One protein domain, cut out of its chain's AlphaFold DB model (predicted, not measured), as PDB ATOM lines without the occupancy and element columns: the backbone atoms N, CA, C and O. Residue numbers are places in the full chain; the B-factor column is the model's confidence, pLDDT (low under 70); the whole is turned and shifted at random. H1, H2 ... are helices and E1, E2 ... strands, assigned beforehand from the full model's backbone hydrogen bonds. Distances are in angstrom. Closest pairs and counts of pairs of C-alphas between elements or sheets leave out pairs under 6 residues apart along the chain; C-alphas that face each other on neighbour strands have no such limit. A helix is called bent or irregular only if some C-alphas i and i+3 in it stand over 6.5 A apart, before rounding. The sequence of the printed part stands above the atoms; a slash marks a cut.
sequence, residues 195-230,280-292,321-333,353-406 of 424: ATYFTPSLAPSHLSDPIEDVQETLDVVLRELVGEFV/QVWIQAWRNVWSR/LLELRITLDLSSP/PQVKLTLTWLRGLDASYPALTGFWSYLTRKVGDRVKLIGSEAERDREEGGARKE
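What this domain is: This is residues 195 to 230, 280 to 292, 321 to 333 and 353 to 406 of the 424 residues of the protein "Ribosomal RNA large subunit methyltransferase F" of Rhodosporidium toruloides (UniProt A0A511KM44). A twisted sheet of four strands has two crossing helices packed on one face, H1 over E4 and E3 and the much longer H2 crossing H1. The far end of H2, residues 399 to 406, sticks out. The printed part has 116 residues and, along the chain, E1 H1 E2 E3 E4 H2; the antiparallel sheet runs E1 E4 E3 E2, and the class is mixed, in two layers, helices on one face of a sheet. It is only just loose, close to compact, with a radius of gyration of the C-alphas of 16.4 A and spans of 60 by 33 by 18 A.

Where its parts are: Find E1, residues 195 to 198, starting at C-alpha 195 (139.298, 183.306, 156.522). Beside it runs E4, residues 354 to 363, 28.2 A long, then E3, residues 322 to 331, 27.0 A, and E2, residues 280 to 285. H1, residues 210 to 225, is 23.0 A long. H2, residues 366 to 406, runs 60.1 A to C-alpha 406 (122.688, 206.744, 120.218); it is irregular, with C-alphas 367 and 370 7.2 A apart.

How they stand to each other: Look for N 197 and O 357, 2.9 A apart, between E1 and E4; N 358 and O 327, 2.9 A, between E4 and E3; and N 283 and O 324, 2.9 A, between E3 and E2. Edge strands E1 and E2 are apart. H1 is on the sheet at a height of 9.1 A, along the strands at 20 degrees to E3 on the local plane; it is over E3 and, only just, E4, with 3 C-alphas falling on E4. Its closest C-alphas to E4 are those of Ile 211 and Val 355, 6.4 A apart. H2 is on the sheet at the sheet's level, 2.8 A in height; its closest C-alphas to E1 are those of Thr 380 and Tyr 197, 6.9 A apart. H1, with residues 214 to 221 alone, touches residues 379 to 387 of H2 at a steep tilt of 54 degrees, opposite ways; the closest C-alphas are those of Thr 217 and Val 383, 6.0 A. Every O i to N i+4 pair is within hydrogen-bond range in H1, and 35 of 37 in H2.

The domain as a whole: The C-alphas farthest apart, those of Leu 365 and Glu 406, are 60.6 A apart. Three cuts leave gaps of 22.4 A between C-alphas 230 and 280, 17.5 A between 292 and 321, and 8.2 A between 333 and 353. The link E1 to H1 is long, and E4 to H2 is tight. Mean pLDDT of the printed part is 84.0; look for values under 70 at residues 203 to 208, 229 to 230, 332 to 333 and 394 to 406.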
ATOM      1  N   ALA A 195     139.524 183.684 157.913       86.06
ATOM      2  CA  ALA A 195     139.298 183.306 156.522       86.06
ATOM      3  C   ALA A 195     138.928 184.550 155.708       86.06
ATOM      4  O   ALA A 195     138.023 185.293 156.078       86.06
ATOM      5  N   THR A 196     139.623 184.783 154.594       91.00
ATOM      6  CA  THR A 196     139.391 185.952 153.731       91.00
ATOM      7  C   THR A 196     138.736 185.539 152.418       91.00
ATOM      8  O   THR A 196     139.083 184.509 151.842       91.00
ATOM      9  N   TYR A 197     137.804 186.355 151.932       93.12
ATOM     10  CA  TYR A 197     137.187 186.227 150.617       93.12
ATOM     11  C   TYR A 197     137.115 187.596 149.941       93.12
ATOM     12  O   TYR A 197     136.708 188.567 150.570       93.12
ATOM     13  N   PHE A 198     137.485 187.666 148.665       92.31
ATOM     14  CA  PHE A 198     137.323 188.864 147.845       92.31
ATOM     15  C   PHE A 198     136.121 188.671 146.930       92.31
ATOM     16  O   PHE A 198     136.013 187.646 146.246       92.31
ATOM     17  N   THR A 199     135.203 189.635 146.933       91.50
ATOM     18  CA  THR A 199     134.073 189.608 146.010       91.50
ATOM     19  C   THR A 199     134.554 189.752 144.566       91.50
ATOM     20  O   THR A 199     135.616 190.324 144.311       91.50
ATOM     21  N   PRO A 200     133.765 189.278 143.588       88.69
ATOM     22  CA  PRO A 200     133.940 189.674 142.200       88.69
ATOM     23  C   PRO A 200     133.979 191.201 142.070       88.69
ATOM     24  O   PRO A 200     133.375 191.914 142.874       88.69
ATOM     25  N   SER A 201     134.693 191.668 141.050       81.44
ATOM     26  CA  SER A 201     134.763 193.075 140.660       81.44
ATOM     27  C   SER A 201     133.358 193.664 140.487       81.44
ATOM     28  O   SER A 201     132.539 193.112 139.747       81.44
ATOM     29  N   LEU A 202     133.080 194.767 141.185       70.81
ATOM     30  CA  LEU A 202     131.858 195.542 141.006       70.81
ATOM     31  C   LEU A 202     132.105 196.581 139.907       70.81
ATOM     32  O   LEU A 202     133.031 197.389 139.999       70.81
ATOM     33  N   ALA A 203     131.287 196.554 138.852       64.69
ATOM     34  CA  ALA A 203     131.395 197.526 137.772       64.69
ATOM     35  C   ALA A 203     131.185 198.951 138.333       64.69
ATOM     36  O   ALA A 203     130.254 199.155 139.110       64.69
ATOM     37  N   PRO A 204     131.971 199.965 137.914       57.50
ATOM     38  CA  PRO A 204     131.960 201.307 138.518       57.50
ATOM     39  C   PRO A 204     130.733 202.171 138.152       57.50
ATOM     40  O   PRO A 204     130.849 203.365 137.896       57.50
ATOM     41  N   SER A 205     129.535 201.595 138.085       55.19
ATOM     42  CA  SER A 205     128.298 202.354 137.900       55.19
ATOM     43  C   SER A 205     127.313 202.003 138.986       55.19
ATOM     44  O   SER A 205     126.507 201.116 138.773       55.19
ATOM     45  N   HIS A 206     127.349 202.734 140.091       50.91
ATOM     46  CA  HIS A 206     126.164 203.148 140.831       50.91
ATOM     47  C   HIS A 206     126.549 204.309 141.761       50.91
ATOM     48  O   HIS A 206     127.719 204.542 142.047       50.91
ATOM     49  N   LEU A 207     125.544 205.077 142.180       51.97
ATOM     50  CA  LEU A 207     125.631 206.073 143.253       51.97
ATOM     51  C   LEU A 207     125.698 205.413 144.654       51.97
ATOM     52  O   LEU A 207     125.682 206.142 145.641       51.97
ATOM     53  N   SER A 208     125.699 204.073 144.737       65.31
ATOM     54  CA  SER A 208     125.753 203.281 145.974       65.31
ATOM     55  C   SER A 208     127.184 202.890 146.336       65.31
ATOM     56  O   SER A 208     128.047 202.739 145.468       65.31
ATOM     57  N   ASP A 209     127.429 202.748 147.636       81.56
ATOM     58  CA  ASP A 209     128.691 202.255 148.177       81.56
ATOM     59  C   ASP A 209     128.824 200.738 147.904       81.56
ATOM     60  O   ASP A 209     127.930 199.976 148.280       81.56
ATOM     61  N   PRO A 210     129.928 200.258 147.286       84.56
ATOM     62  CA  PRO A 210     130.191 198.830 147.101       84.56
ATOM     63  C   PRO A 210     130.090 198.003 148.390       84.56
ATOM     64  O   PRO A 210     129.724 196.827 148.332       84.56
ATOM     65  N   ILE A 211     130.423 198.587 149.548       87.19
ATOM     66  CA  ILE A 211     130.225 197.922 150.839       87.19
ATOM     67  C   ILE A 211     128.729 197.690 151.066       87.19
ATOM     68  O   ILE A 211     128.350 196.551 151.329       87.19
ATOM     69  N   GLU A 212     127.886 198.713 150.907       87.44
ATOM     70  CA  GLU A 212     126.431 198.638 151.117       87.44
ATOM     71  C   GLU A 212     125.782 197.546 150.244       87.44
ATOM     72  O   GLU A 212     125.009 196.725 150.749       87.44
ATOM     73  N   ASP A 213     126.173 197.442 148.969       86.69
ATOM     74  CA  ASP A 213     125.672 196.402 148.053       86.69
ATOM     75  C   ASP A 213     126.024 194.979 148.544       86.69
ATOM     76  O   ASP A 213     125.220 194.034 148.477       86.69
ATOM     77  N   VAL A 214     127.237 194.802 149.078       90.62
ATOM     78  CA  VAL A 214     127.692 193.524 149.646       90.62
ATOM     79  C   VAL A 214     127.011 193.236 150.985       90.62
ATOM     80  O   VAL A 214     126.700 192.075 151.267       90.62
ATOM     81  N   GLN A 215     126.721 194.257 151.789       91.19
ATOM     82  CA  GLN A 215     125.948 194.111 153.022       91.19
ATOM     83  C   GLN A 215     124.517 193.659 152.752       91.19
ATOM     84  O   GLN A 215     124.056 192.707 153.388       91.19
ATOM     85  N   GLU A 216     123.828 194.282 151.791       89.69
ATOM     86  CA  GLU A 216     122.482 193.873 151.381       89.69
ATOM     87  C   GLU A 216     122.503 192.432 150.857       89.69
ATOM     88  O   GLU A 216     121.676 191.602 151.244       89.69
ATOM     89  N   THR A 217     123.515 192.092 150.056       91.69
ATOM     90  CA  THR A 217     123.711 190.727 149.563       91.69
ATOM     91  C   THR A 217     123.903 189.722 150.705       91.69
ATOM     92  O   THR A 217     123.275 188.660 150.696       91.69
ATOM     93  N   LEU A 218     124.743 190.033 151.698       93.56
ATOM     94  CA  LEU A 218     124.950 189.193 152.882       93.56
ATOM     95  C   LEU A 218     123.647 188.998 153.663       93.56
ATOM     96  O   LEU A 218     123.308 187.867 154.006       93.56
ATOM     97  N   ASP A 219     122.901 190.075 153.900       92.94
ATOM     98  CA  ASP A 219     121.634 190.048 154.631       92.94
ATOM     99  C   ASP A 219     120.586 189.182 153.912       92.94
ATOM    100  O   ASP A 219     119.931 188.350 154.541       92.94
ATOM    101  N   VAL A 220     120.488 189.280 152.580       92.19
ATOM    102  CA  VAL A 220     119.623 188.409 151.765       92.19
ATOM    103  C   VAL A 220     120.029 186.939 151.897       92.19
ATOM    104  O   VAL A 220     119.167 186.089 152.113       92.19
ATOM    105  N   VAL A 221     121.322 186.616 151.800       93.44
ATOM    106  CA  VAL A 221     121.799 185.225 151.913       93.44
ATOM    107  C   VAL A 221     121.539 184.650 153.309       93.44
ATOM    108  O   VAL A 221     121.171 183.480 153.433       93.44
ATOM    109  N   LEU A 222     121.700 185.453 154.362       93.19
ATOM    110  CA  LEU A 222     121.414 185.042 155.737       93.19
ATOM    111  C   LEU A 222     119.906 184.830 155.966       93.19
ATOM    112  O   LEU A 222     119.528 183.825 156.568       93.19
ATOM    113  N   ARG A 223     119.035 185.681 155.400       90.50
ATOM    114  CA  ARG A 223     117.570 185.470 155.400       90.50
ATOM    115  C   ARG A 223     117.155 184.180 154.698       90.50
ATOM    116  O   ARG A 223     116.333 183.425 155.218       90.50
ATOM    117  N   GLU A 224     117.762 183.870 153.554       89.06
ATOM    118  CA  GLU A 224     117.500 182.609 152.845       89.06
ATOM    119  C   GLU A 224     117.847 181.376 153.692       89.06
ATOM    120  O   GLU A 224     117.166 180.354 153.595       89.06
ATOM    121  N   LEU A 225     118.887 181.459 154.530       88.94
ATOM    122  CA  LEU A 225     119.288 180.364 155.420       88.94
ATOM    123  C   LEU A 225     118.269 180.078 156.527       88.94
ATOM    124  O   LEU A 225     118.172 178.931 156.959       88.94
ATOM    125  N   VAL A 226     117.507 181.084 156.957       87.06
ATOM    126  CA  VAL A 226     116.437 180.935 157.957       87.06
ATOM    127  C   VAL A 226     115.049 180.735 157.335       87.06
ATOM    128  O   VAL A 226     114.062 180.645 158.056       87.06
ATOM    129  N   GLY A 227     114.958 180.616 156.005       78.25
ATOM    130  CA  GLY A 227     113.690 180.403 155.297       78.25
ATOM    131  C   GLY A 227     112.842 181.668 155.119       78.25
ATOM    132  O   GLY A 227     111.688 181.578 154.699       78.25
ATOM    133  N   GLU A 228     113.403 182.848 155.387       78.56
ATOM    134  CA  GLU A 228     112.774 184.135 155.097       78.56
ATOM    135  C   GLU A 228     112.940 184.459 153.606       78.56
ATOM    136  O   GLU A 228     113.876 185.137 153.179       78.56
ATOM    137  N   PHE A 229     112.037 183.942 152.773       59.97
ATOM    138  CA  PHE A 229     112.048 184.246 151.343       59.97
ATOM    139  C   PHE A 229     111.616 185.695 151.094       59.97
ATOM    140  O   PHE A 229     110.442 186.048 151.230       59.97
ATOM    141  N   VAL A 230     112.551 186.534 150.646       53.12
ATOM    142  CA  VAL A 230     112.217 187.818 150.020       53.12
ATOM    143  C   VAL A 230     111.640 187.510 148.638       53.12
ATOM    144  O   VAL A 230     112.354 187.042 147.751       53.12
ATOM    145  N   GLN A 280     130.593 195.634 160.083       91.12
ATOM    146  CA  GLN A 280     130.774 194.336 160.719       91.12
ATOM    147  C   GLN A 280     129.432 193.677 161.003       91.12
ATOM    148  O   GLN A 280     128.524 194.308 161.548       91.12
ATOM    149  N   VAL A 281     129.337 192.384 160.698       93.62
ATOM    150  CA  VAL A 281     128.193 191.545 161.060       93.62
ATOM    151  C   VAL A 281     128.623 190.464 162.042       93.62
ATOM    152  O   VAL A 281     129.587 189.733 161.816       93.62
ATOM    153  N   TRP A 282     127.894 190.371 163.146       94.19
ATOM    154  CA  TRP A 282     128.003 189.321 164.149       94.19
ATOM    155  C   TRP A 282     126.974 188.252 163.842       94.19
ATOM    156  O   TRP A 282     125.814 188.588 163.618       94.19
ATOM    157  N   ILE A 283     127.385 186.989 163.831       94.94
ATOM    158  CA  ILE A 283     126.530 185.853 163.487       94.94
ATOM    159  C   ILE A 283     126.626 184.810 164.596       94.94
ATOM    160  O   ILE A 283     127.725 184.402 164.975       94.94
ATOM    161  N   GLN A 284     125.480 184.344 165.077       94.75
ATOM    162  CA  GLN A 284     125.368 183.230 166.011       94.75
ATOM    163  C   GLN A 284     124.538 182.121 165.364       94.75
ATOM    164  O   GLN A 284     123.444 182.358 164.859       94.75
ATOM    165  N   ALA A 285     125.065 180.903 165.343       93.56
ATOM    166  CA  ALA A 285     124.371 179.727 164.834       93.56
ATOM    167  C   ALA A 285     124.220 178.711 165.961       93.56
ATOM    168  O   ALA A 285     125.220 178.299 166.536       93.56
ATOM    169  N   TRP A 286     123.001 178.251 166.241       91.81
ATOM    170  CA  TRP A 286     122.734 177.203 167.242       91.81
ATOM    171  C   TRP A 286     122.706 175.807 166.626       91.81
ATOM    172  O   TRP A 286     122.844 174.808 167.326       91.81
ATOM    173  N   ARG A 287     122.566 175.725 165.301       89.31
ATOM    174  CA  ARG A 287     122.582 174.475 164.539       89.31
ATOM    175  C   ARG A 287     123.052 174.713 163.109       89.31
ATOM    176  O   ARG A 287     123.098 175.838 162.621       89.31
ATOM    177  N   ASN A 288     123.370 173.632 162.410       90.69
ATOM    178  CA  ASN A 288     123.719 173.698 160.997       90.69
ATOM    179  C   ASN A 288     122.454 173.909 160.150       90.69
ATOM    180  O   ASN A 288     121.665 172.980 160.013       90.69
ATOM    181  N   VAL A 289     122.288 175.098 159.561       90.81
ATOM    182  CA  VAL A 289     121.170 175.434 158.647       90.81
ATOM    183  C   VAL A 289     121.590 175.535 157.171       90.81
ATOM    184  O   VAL A 289     120.761 175.553 156.268       90.81
ATOM    185  N   TRP A 290     122.895 175.545 156.888       92.38
ATOM    186  CA  TRP A 290     123.454 175.761 155.545       92.38
ATOM    187  C   TRP A 290     123.675 174.471 154.747       92.38
ATOM    188  O   TRP A 290     123.656 174.478 153.506       92.38
ATOM    189  N   SER A 291     123.873 173.335 155.427       90.19
ATOM    190  CA  SER A 291     124.125 172.058 154.756       90.19
ATOM    191  C   SER A 291     122.938 171.614 153.892       90.19
ATOM    192  O   SER A 291     121.775 171.917 154.160       90.19
ATOM    193  N   ARG A 292     123.213 170.837 152.832       85.00
ATOM    194  CA  ARG A 292     122.146 170.269 151.982       85.00
ATOM    195  C   ARG A 292     121.173 169.408 152.794       85.00
ATOM    196  O   ARG A 292     119.978 169.447 152.525       85.00
ATOM    197  N   LEU A 321     126.472 176.802 168.423       91.00
ATOM    198  CA  LEU A 321     127.401 175.964 167.661       91.00
ATOM    199  C   LEU A 321     128.564 176.795 167.098       91.00
ATOM    200  O   LEU A 321     129.708 176.346 167.124       91.00
ATOM    201  N   LEU A 322     128.262 177.987 166.568       92.88
ATOM    202  CA  LEU A 322     129.240 178.944 166.051       92.88
ATOM    203  C   LEU A 322     128.874 180.365 166.491       92.88
ATOM    204  O   LEU A 322     127.730 180.780 166.335       92.88
ATOM    205  N   GLU A 323     129.863 181.126 166.944       93.25
ATOM    206  CA  GLU A 323     129.805 182.585 167.055       93.25
ATOM    207  C   GLU A 323     130.904 183.180 166.179       93.25
ATOM    208  O   GLU A 323     132.076 182.812 166.296       93.25
ATOM    209  N   LEU A 324     130.513 184.064 165.267       93.56
ATOM    210  CA  LEU A 324     131.340 184.554 164.174       93.56
ATOM    211  C   LEU A 324     131.216 186.067 164.054       93.56
ATOM    212  O   LEU A 324     130.179 186.652 164.374       93.56
ATOM    213  N   ARG A 325     132.246 186.681 163.483       93.25
ATOM    214  CA  ARG A 325     132.198 188.060 163.006       93.25
ATOM    215  C   ARG A 325     132.753 188.119 161.593       93.25
ATOM    216  O   ARG A 325     133.772 187.491 161.317       93.25
ATOM    217  N   ILE A 326     132.097 188.863 160.712       93.56
ATOM    218  CA  ILE A 326     132.601 189.163 159.372       93.56
ATOM    219  C   ILE A 326     132.796 190.672 159.263       93.56
ATOM    220  O   ILE A 326     131.844 191.424 159.468       93.56
ATOM    221  N   THR A 327     134.016 191.089 158.937       92.12
ATOM    222  CA  THR A 327     134.378 192.488 158.660       92.12
ATOM    223  C   THR A 327     134.462 192.710 157.156       92.12
ATOM    224  O   THR A 327     134.967 191.839 156.442       92.12
ATOM    225  N   LEU A 328     133.947 193.847 156.682       91.88
ATOM    226  CA  LEU A 328     133.988 194.260 155.283       91.88
ATOM    227  C   LEU A 328     134.958 195.433 155.119       91.88
ATOM    228  O   LEU A 328     134.790 196.465 155.767       91.88
ATOM    229  N   ASP A 329     135.913 195.286 154.203       89.62
ATOM    230  CA  ASP A 329     136.880 196.326 153.849       89.62
ATOM    231  C   ASP A 329     136.907 196.531 152.330       89.62
ATOM    232  O   ASP A 329     136.858 195.566 151.565       89.62
ATOM    233  N   LEU A 330     137.052 197.775 151.866       87.00
ATOM    234  CA  LEU A 330     137.363 198.043 150.460       87.00
ATOM    235  C   LEU A 330     138.831 197.705 150.197       87.00
ATOM    236  O   LEU A 330     139.730 198.311 150.780       87.00
ATOM    237  N   SER A 331     139.097 196.760 149.296       77.06
ATOM    238  CA  SER A 331     140.464 196.487 148.858       77.06
ATOM    239  C   SER A 331     140.819 197.380 147.670       77.06
ATOM    240  O   SER A 331     140.200 197.275 146.611       77.06
ATOM    241  N   SER A 332     141.832 198.235 147.834       57.84
ATOM    242  CA  SER A 332     142.469 198.936 146.713       57.84
ATOM    243  C   SER A 332     143.558 198.055 146.082       57.84
ATOM    244  O   SER A 332     144.225 197.306 146.800       57.84
ATOM    245  N   PRO A 333     143.807 198.147 144.764       50.91
ATOM    246  CA  PRO A 333     144.714 197.253 144.032       50.91
ATOM    247  C   PRO A 333     146.211 197.331 144.416       50.91
ATOM    248  O   PRO A 333     147.031 196.674 143.783       50.91
ATOM    249  N   PRO A 353     136.560 198.267 142.100       77.25
ATOM    250  CA  PRO A 353     136.581 198.039 143.540       77.25
ATOM    251  C   PRO A 353     136.123 196.614 143.880       77.25
ATOM    252  O   PRO A 353     135.141 196.103 143.332       77.25
ATOM    253  N   GLN A 354     136.833 195.981 144.813       86.88
ATOM    254  CA  GLN A 354     136.448 194.707 145.420       86.88
ATOM    255  C   GLN A 354     136.245 194.900 146.920       86.88
ATOM    256  O   GLN A 354     136.975 195.658 147.567       86.88
ATOM    257  N   VAL A 355     135.270 194.186 147.472       90.25
ATOM    258  CA  VAL A 355     135.049 194.136 148.914       90.25
ATOM    259  C   VAL A 355     135.705 192.871 149.449       90.25
ATOM    260  O   VAL A 355     135.466 191.757 148.974       90.25
ATOM    261  N   LYS A 356     136.559 193.045 150.450       92.19
ATOM    262  CA  LYS A 356     137.185 191.976 151.215       92.19
ATOM    263  C   LYS A 356     136.291 191.646 152.404       92.19
ATOM    264  O   LYS A 356     136.016 192.510 153.230       92.19
ATOM    265  N   LEU A 357     135.877 190.390 152.517       93.88
ATOM    266  CA  LEU A 357     135.212 189.852 153.696       93.88
ATOM    267  C   LEU A 357     136.239 189.072 154.519       93.88
ATOM    268  O   LEU A 357     136.861 188.139 154.005       93.88
ATOM    269  N   THR A 358     136.375 189.416 155.796       92.06
ATOM    270  CA  THR A 358     137.253 188.724 156.750       92.06
ATOM    271  C   THR A 358     136.412 188.057 157.833       92.06
ATOM    272  O   THR A 358     135.785 188.747 158.631       92.06
ATOM    273  N   LEU A 359     136.393 186.724 157.867       92.06
ATOM    274  CA  LEU A 359     135.707 185.921 158.880       92.06
ATOM    275  C   LEU A 359     136.618 185.671 160.087       92.06
ATOM    276  O   LEU A 359     137.670 185.049 159.950       92.06
ATOM    277  N   THR A 360     136.161 186.058 161.276       89.81
ATOM    278  CA  THR A 360     136.746 185.698 162.573       89.81
ATOM    279  C   THR A 360     135.854 184.677 163.283       89.81
ATOM    280  O   THR A 360     134.659 184.926 163.472       89.81
ATOM    281  N   TRP A 361     136.424 183.550 163.717       89.25
ATOM    282  CA  TRP A 361     135.728 182.567 164.556       89.25
ATOM    283  C   TRP A 361     135.911 182.915 166.038       89.25
ATOM    284  O   TRP A 361     137.025 182.865 166.549       89.25
ATOM    285  N   LEU A 362     134.829 183.297 166.721       88.25
ATOM    286  CA  LEU A 362     134.861 183.817 168.094       88.25
ATOM    287  C   LEU A 362     134.497 182.759 169.138       88.25
ATOM    288  O   LEU A 362     135.130 182.690 170.194       88.25
ATOM    289  N   ARG A 363     133.502 181.913 168.836       88.50
ATOM    290  CA  ARG A 363     133.206 180.722 169.637       88.50
ATOM    291  C   ARG A 363     132.829 179.500 168.821       88.50
ATOM    292  O   ARG A 363     132.080 179.588 167.850       88.50
ATOM    293  N   GLY A 364     133.288 178.345 169.280       87.31
ATOM    294  CA  GLY A 364     132.898 177.014 168.840       87.31
ATOM    295  C   GLY A 364     134.010 176.007 169.129       87.31
ATOM    296  O   GLY A 364     135.187 176.362 169.149       87.31
ATOM    297  N   LEU A 365     133.647 174.745 169.342       86.31
ATOM    298  CA  LEU A 365     134.603 173.657 169.597       86.31
ATOM    299  C   LEU A 365     135.330 173.246 168.313       86.31
ATOM    300  O   LEU A 365     134.765 173.380 167.231       86.31
ATOM    301  N   ASP A 366     136.531 172.666 168.405       83.38
ATOM    302  CA  ASP A 366     137.293 172.216 167.222       83.38
ATOM    303  C   ASP A 366     136.522 171.204 166.370       83.38
ATOM    304  O   ASP A 366     136.553 171.260 165.142       83.38
ATOM    305  N   ALA A 367     135.717 170.354 167.013       86.38
ATOM    306  CA  ALA A 367     134.795 169.439 166.341       86.38
ATOM    307  C   ALA A 367     133.772 170.154 165.426       86.38
ATOM    308  O   ALA A 367     133.211 169.541 164.521       86.38
ATOM    309  N   SER A 368     133.544 171.456 165.632       89.25
ATOM    310  CA  SER A 368     132.655 172.303 164.823       89.25
ATOM    311  C   SER A 368     133.367 172.980 163.645       89.25
ATOM    312  O   SER A 368     132.710 173.634 162.836       89.25
ATOM    313  N   TYR A 369     134.681 172.800 163.478       88.81
ATOM    314  CA  TYR A 369     135.438 173.382 162.363       88.81
ATOM    315  C   TYR A 369     134.918 172.968 160.965       88.81
ATOM    316  O   TYR A 369     134.813 173.825 160.078       88.81
ATOM    317  N   PRO A 370     134.470 171.716 160.722       91.50
ATOM    318  CA  PRO A 370     133.795 171.365 159.466       91.50
ATOM    319  C   PRO A 370     132.483 172.138 159.246       91.50
ATOM    320  O   PRO A 370     132.111 172.454 158.115       91.50
ATOM    321  N   ALA A 371     131.771 172.471 160.327       92.31
ATOM    322  CA  ALA A 371     130.556 173.272 160.258       92.31
ATOM    323  C   ALA A 371     130.884 174.726 159.870       92.31
ATOM    324  O   ALA A 371     130.234 175.258 158.969       92.31
ATOM    325  N   LEU A 372     131.928 175.315 160.473       93.31
ATOM    326  CA  LEU A 372     132.461 176.645 160.143       93.31
ATOM    327  C   LEU A 372     132.855 176.756 158.666       93.31
ATOM    328  O   LEU A 372     132.370 177.628 157.949       93.31
ATOM    329  N   THR A 373     133.724 175.860 158.199       93.50
ATOM    330  CA  THR A 373     134.209 175.861 156.808       93.50
ATOM    331  C   THR A 373     133.065 175.660 155.814       93.50
ATOM    332  O   THR A 373     133.010 176.332 154.781       93.50
ATOM    333  N   GLY A 374     132.098 174.798 156.147       94.88
ATOM    334  CA  GLY A 374     130.874 174.623 155.371       94.88
ATOM    335  C   GLY A 374     129.993 175.876 155.328       94.88
ATOM    336  O   GLY A 374     129.443 176.186 154.269       94.88
ATOM    337  N   PHE A 375     129.872 176.604 156.443       95.94
ATOM    338  CA  PHE A 375     129.139 177.871 156.513       95.94
ATOM    339  C   PHE A 375     129.811 178.926 155.634       95.94
ATOM    340  O   PHE A 375     129.172 179.493 154.749       95.94
ATOM    341  N   TRP A 376     131.120 179.116 155.813       96.00
ATOM    342  CA  TRP A 376     131.904 180.091 155.062       96.00
ATOM    343  C   TRP A 376     131.876 179.825 153.556       96.00
ATOM    344  O   TRP A 376     131.621 180.734 152.764       96.00
ATOM    345  N   SER A 377     132.034 178.562 153.150       95.25
ATOM    346  CA  SER A 377     131.975 178.158 151.737       95.25
ATOM    347  C   SER A 377     130.594 178.393 151.124       95.25
ATOM    348  O   SER A 377     130.477 178.787 149.965       95.25
ATOM    349  N   TYR A 378     129.523 178.143 151.886       95.31
ATOM    350  CA  TYR A 378     128.165 178.431 151.432       95.31
ATOM    351  C   TYR A 378     127.961 179.936 151.233       95.31
ATOM    352  O   TYR A 378     127.491 180.346 150.169       95.31
ATOM    353  N   LEU A 379     128.322 180.727 152.247       96.12
ATOM    354  CA  LEU A 379     128.107 182.167 152.290       96.12
ATOM    355  C   LEU A 379     128.850 182.866 151.150       96.12
ATOM    356  O   LEU A 379     128.224 183.513 150.319       96.12
ATOM    357  N   THR A 380     130.164 182.661 151.058       95.81
ATOM    358  CA  THR A 380     131.028 183.280 150.037       95.81
ATOM    359  C   THR A 380     130.607 182.923 148.617       95.81
ATOM    360  O   THR A 380     130.541 183.801 147.760       95.81
ATOM    361  N   ARG A 381     130.223 181.665 148.361       95.00
ATOM    362  CA  ARG A 381     129.677 181.263 147.058       95.00
ATOM    363  C   ARG A 381     128.395 182.025 146.723       95.00
ATOM    364  O   ARG A 381     128.269 182.544 145.622       95.00
ATOM    365  N   LYS A 382     127.445 182.097 147.659       94.50
ATOM    366  CA  LYS A 382     126.153 182.761 147.438       94.50
ATOM    367  C   LYS A 382     126.271 184.272 147.289       94.50
ATOM    368  O   LYS A 382     125.594 184.839 146.435       94.50
ATOM    369  N   VAL A 383     127.143 184.896 148.075       93.62
ATOM    370  CA  VAL A 383     127.481 186.314 147.937       93.62
ATOM    371  C   VAL A 383     128.123 186.559 146.575       93.62
ATOM    372  O   VAL A 383     127.646 187.404 145.826       93.62
ATOM    373  N   GLY A 384     129.127 185.765 146.196       92.00
ATOM    374  CA  GLY A 384     129.797 185.885 144.902       92.00
ATOM    375  C   GLY A 384     128.860 185.734 143.703       92.00
ATOM    376  O   GLY A 384     128.945 186.521 142.764       92.00
ATOM    377  N   ASP A 385     127.946 184.758 143.732       91.81
ATOM    378  CA  ASP A 385     126.952 184.558 142.668       91.81
ATOM    379  C   ASP A 385     126.042 185.791 142.513       91.81
ATOM    380  O   ASP A 385     125.801 186.247 141.396       91.81
ATOM    381  N   ARG A 386     125.568 186.362 143.629       91.06
ATOM    382  CA  ARG A 386     124.684 187.540 143.641       91.06
ATOM    383  C   ARG A 386     125.395 188.820 143.211       91.06
ATOM    384  O   ARG A 386     124.848 189.564 142.408       91.06
ATOM    385  N   VAL A 387     126.628 189.034 143.664       88.06
ATOM    386  CA  VAL A 387     127.447 190.181 143.239       88.06
ATOM    387  C   VAL A 387     127.704 190.144 141.726       88.06
ATOM    388  O   VAL A 387     127.608 191.171 141.060       88.06
ATOM    389  N   LYS A 388     127.940 188.958 141.140       87.31
ATOM    390  CA  LYS A 388     128.050 188.809 139.673       87.31
ATOM    391  C   LYS A 388     126.761 189.171 138.945       87.31
ATOM    392  O   LYS A 388     126.823 189.792 137.890       87.31
ATOM    393  N   LEU A 389     125.610 188.767 139.487       85.31
ATOM    394  CA  LEU A 389     124.304 189.110 138.923       85.31
ATOM    395  C   LEU A 389     124.108 190.629 138.889       85.31
ATOM    396  O   LEU A 389     123.810 191.149 137.817       85.31
ATOM    397  N   ILE A 390     124.396 191.324 139.996       80.44
ATOM    398  CA  ILE A 390     124.343 192.794 140.085       80.44
ATOM    399  C   ILE A 390     125.245 193.433 139.018       80.44
ATOM    400  O   ILE A 390     124.798 194.296 138.264       80.44
ATOM    401  N   GLY A 391     126.488 192.957 138.879       74.56
ATOM    402  CA  GLY A 391     127.405 193.437 137.839       74.56
ATOM    403  C   GLY A 391     126.876 193.224 136.415       74.56
ATOM    404  O   GLY A 391     126.933 194.134 135.593       74.56
ATOM    405  N   SER A 392     126.299 192.050 136.134       75.50
ATOM    406  CA  SER A 392     125.742 191.716 134.813       75.50
ATOM    407  C   SER A 392     124.453 192.476 134.469       75.50
ATOM    408  O   SER A 392     124.149 192.699 133.298       75.50
ATOM    409  N   GLU A 393     123.647 192.835 135.469       73.62
ATOM    410  CA  GLU A 393     122.464 193.685 135.298       73.62
ATOM    411  C   GLU A 393     122.888 195.126 135.009       73.62
ATOM    412  O   GLU A 393     122.422 195.709 134.034       73.62
ATOM    413  N   ALA A 394     123.869 195.645 135.752       67.38
ATOM    414  CA  ALA A 394     124.427 196.973 135.516       67.38
ATOM    415  C   ALA A 394     125.074 197.111 134.123       67.38
ATOM    416  O   ALA A 394     124.959 198.157 133.481       67.38
ATOM    417  N   GLU A 395     125.749 196.069 133.632       68.31
ATOM    418  CA  GLU A 395     126.347 196.067 132.292       68.31
ATOM    419  C   GLU A 395     125.280 196.086 131.187       68.31
ATOM    420  O   GLU A 395     125.360 196.911 130.272       68.31
ATOM    421  N   ARG A 396     124.217 195.282 131.325       69.38
ATOM    422  CA  ARG A 396     123.070 195.295 130.402       69.38
ATOM    423  C   ARG A 396     122.358 196.649 130.376       69.38
ATOM    424  O   ARG A 396     122.083 197.174 129.297       69.38
ATOM    425  N   ASP A 397     122.137 197.263 131.537       66.81
ATOM    426  CA  ASP A 397     121.520 198.592 131.631       66.81
ATOM    427  C   ASP A 397     122.370 199.682 130.949       66.81
ATOM    428  O   ASP A 397     121.832 200.618 130.340       66.81
ATOM    429  N   ARG A 398     123.707 199.569 130.994       66.56
ATOM    430  CA  ARG A 398     124.613 200.470 130.258       66.56
ATOM    431  C   ARG A 398     124.507 200.285 128.750       66.56
ATOM    432  O   ARG A 398     124.453 201.290 128.039       66.56
ATOM    433  N   GLU A 399     124.492 199.045 128.263       69.38
ATOM    434  CA  GLU A 399     124.367 198.746 126.832       69.38
ATOM    435  C   GLU A 399     123.038 199.272 126.274       69.38
ATOM    436  O   GLU A 399     123.015 199.983 125.263       69.38
ATOM    437  N   GLU A 400     121.931 199.031 126.982       69.12
ATOM    438  CA  GLU A 400     120.610 199.536 126.600       69.12
ATOM    439  C   GLU A 400     120.518 201.069 126.689       69.12
ATOM    440  O   GLU A 400     119.970 201.728 125.796       69.12
ATOM    441  N   GLY A 401     121.088 201.671 127.738       66.94
ATOM    442  CA  GLY A 401     121.160 203.123 127.909       66.94
ATOM    443  C   GLY A 401     122.002 203.811 126.829       66.94
ATOM    444  O   GLY A 401     121.601 204.855 126.295       66.94
ATOM    445  N   GLY A 402     123.133 203.206 126.461       65.94
ATOM    446  CA  GLY A 402     124.002 203.623 125.363       65.94
ATOM    447  C   GLY A 402     123.272 203.585 124.022       65.94
ATOM    448  O   GLY A 402     123.158 204.620 123.359       65.94
ATOM    449  N   ALA A 403     122.656 202.447 123.694       63.28
ATOM    450  CA  ALA A 403     121.864 202.271 122.479       63.28
ATOM    451  C   ALA A 403     120.684 203.259 122.399       63.28
ATOM    452  O   ALA A 403     120.365 203.803 121.336       63.28
ATOM    453  N   ARG A 404     120.035 203.570 123.530       64.88
ATOM    454  CA  ARG A 404     118.937 204.550 123.591       64.88
ATOM    455  C   ARG A 404     119.419 205.990 123.383       64.88
ATOM    456  O   ARG A 404     118.695 206.796 122.787       64.88
ATOM    457  N   LYS A 405     120.620 206.330 123.858       62.16
ATOM    458  CA  LYS A 405     121.250 207.649 123.673       62.16
ATOM    459  C   LYS A 405     121.749 207.836 122.237       62.16
ATOM    460  O   LYS A 405     121.575 208.920 121.682       62.16
ATOM    461  N   GLU A 406     122.280 206.782 121.625       64.31
ATOM    462  CA  GLU A 406     122.688 206.744 120.218       64.31
ATOM    463  C   GLU A 406     121.487 206.914 119.277       64.31
ATOM    464  O   GLU A 406     121.451 207.863 118.495       64.31
TER     465      GLU A 406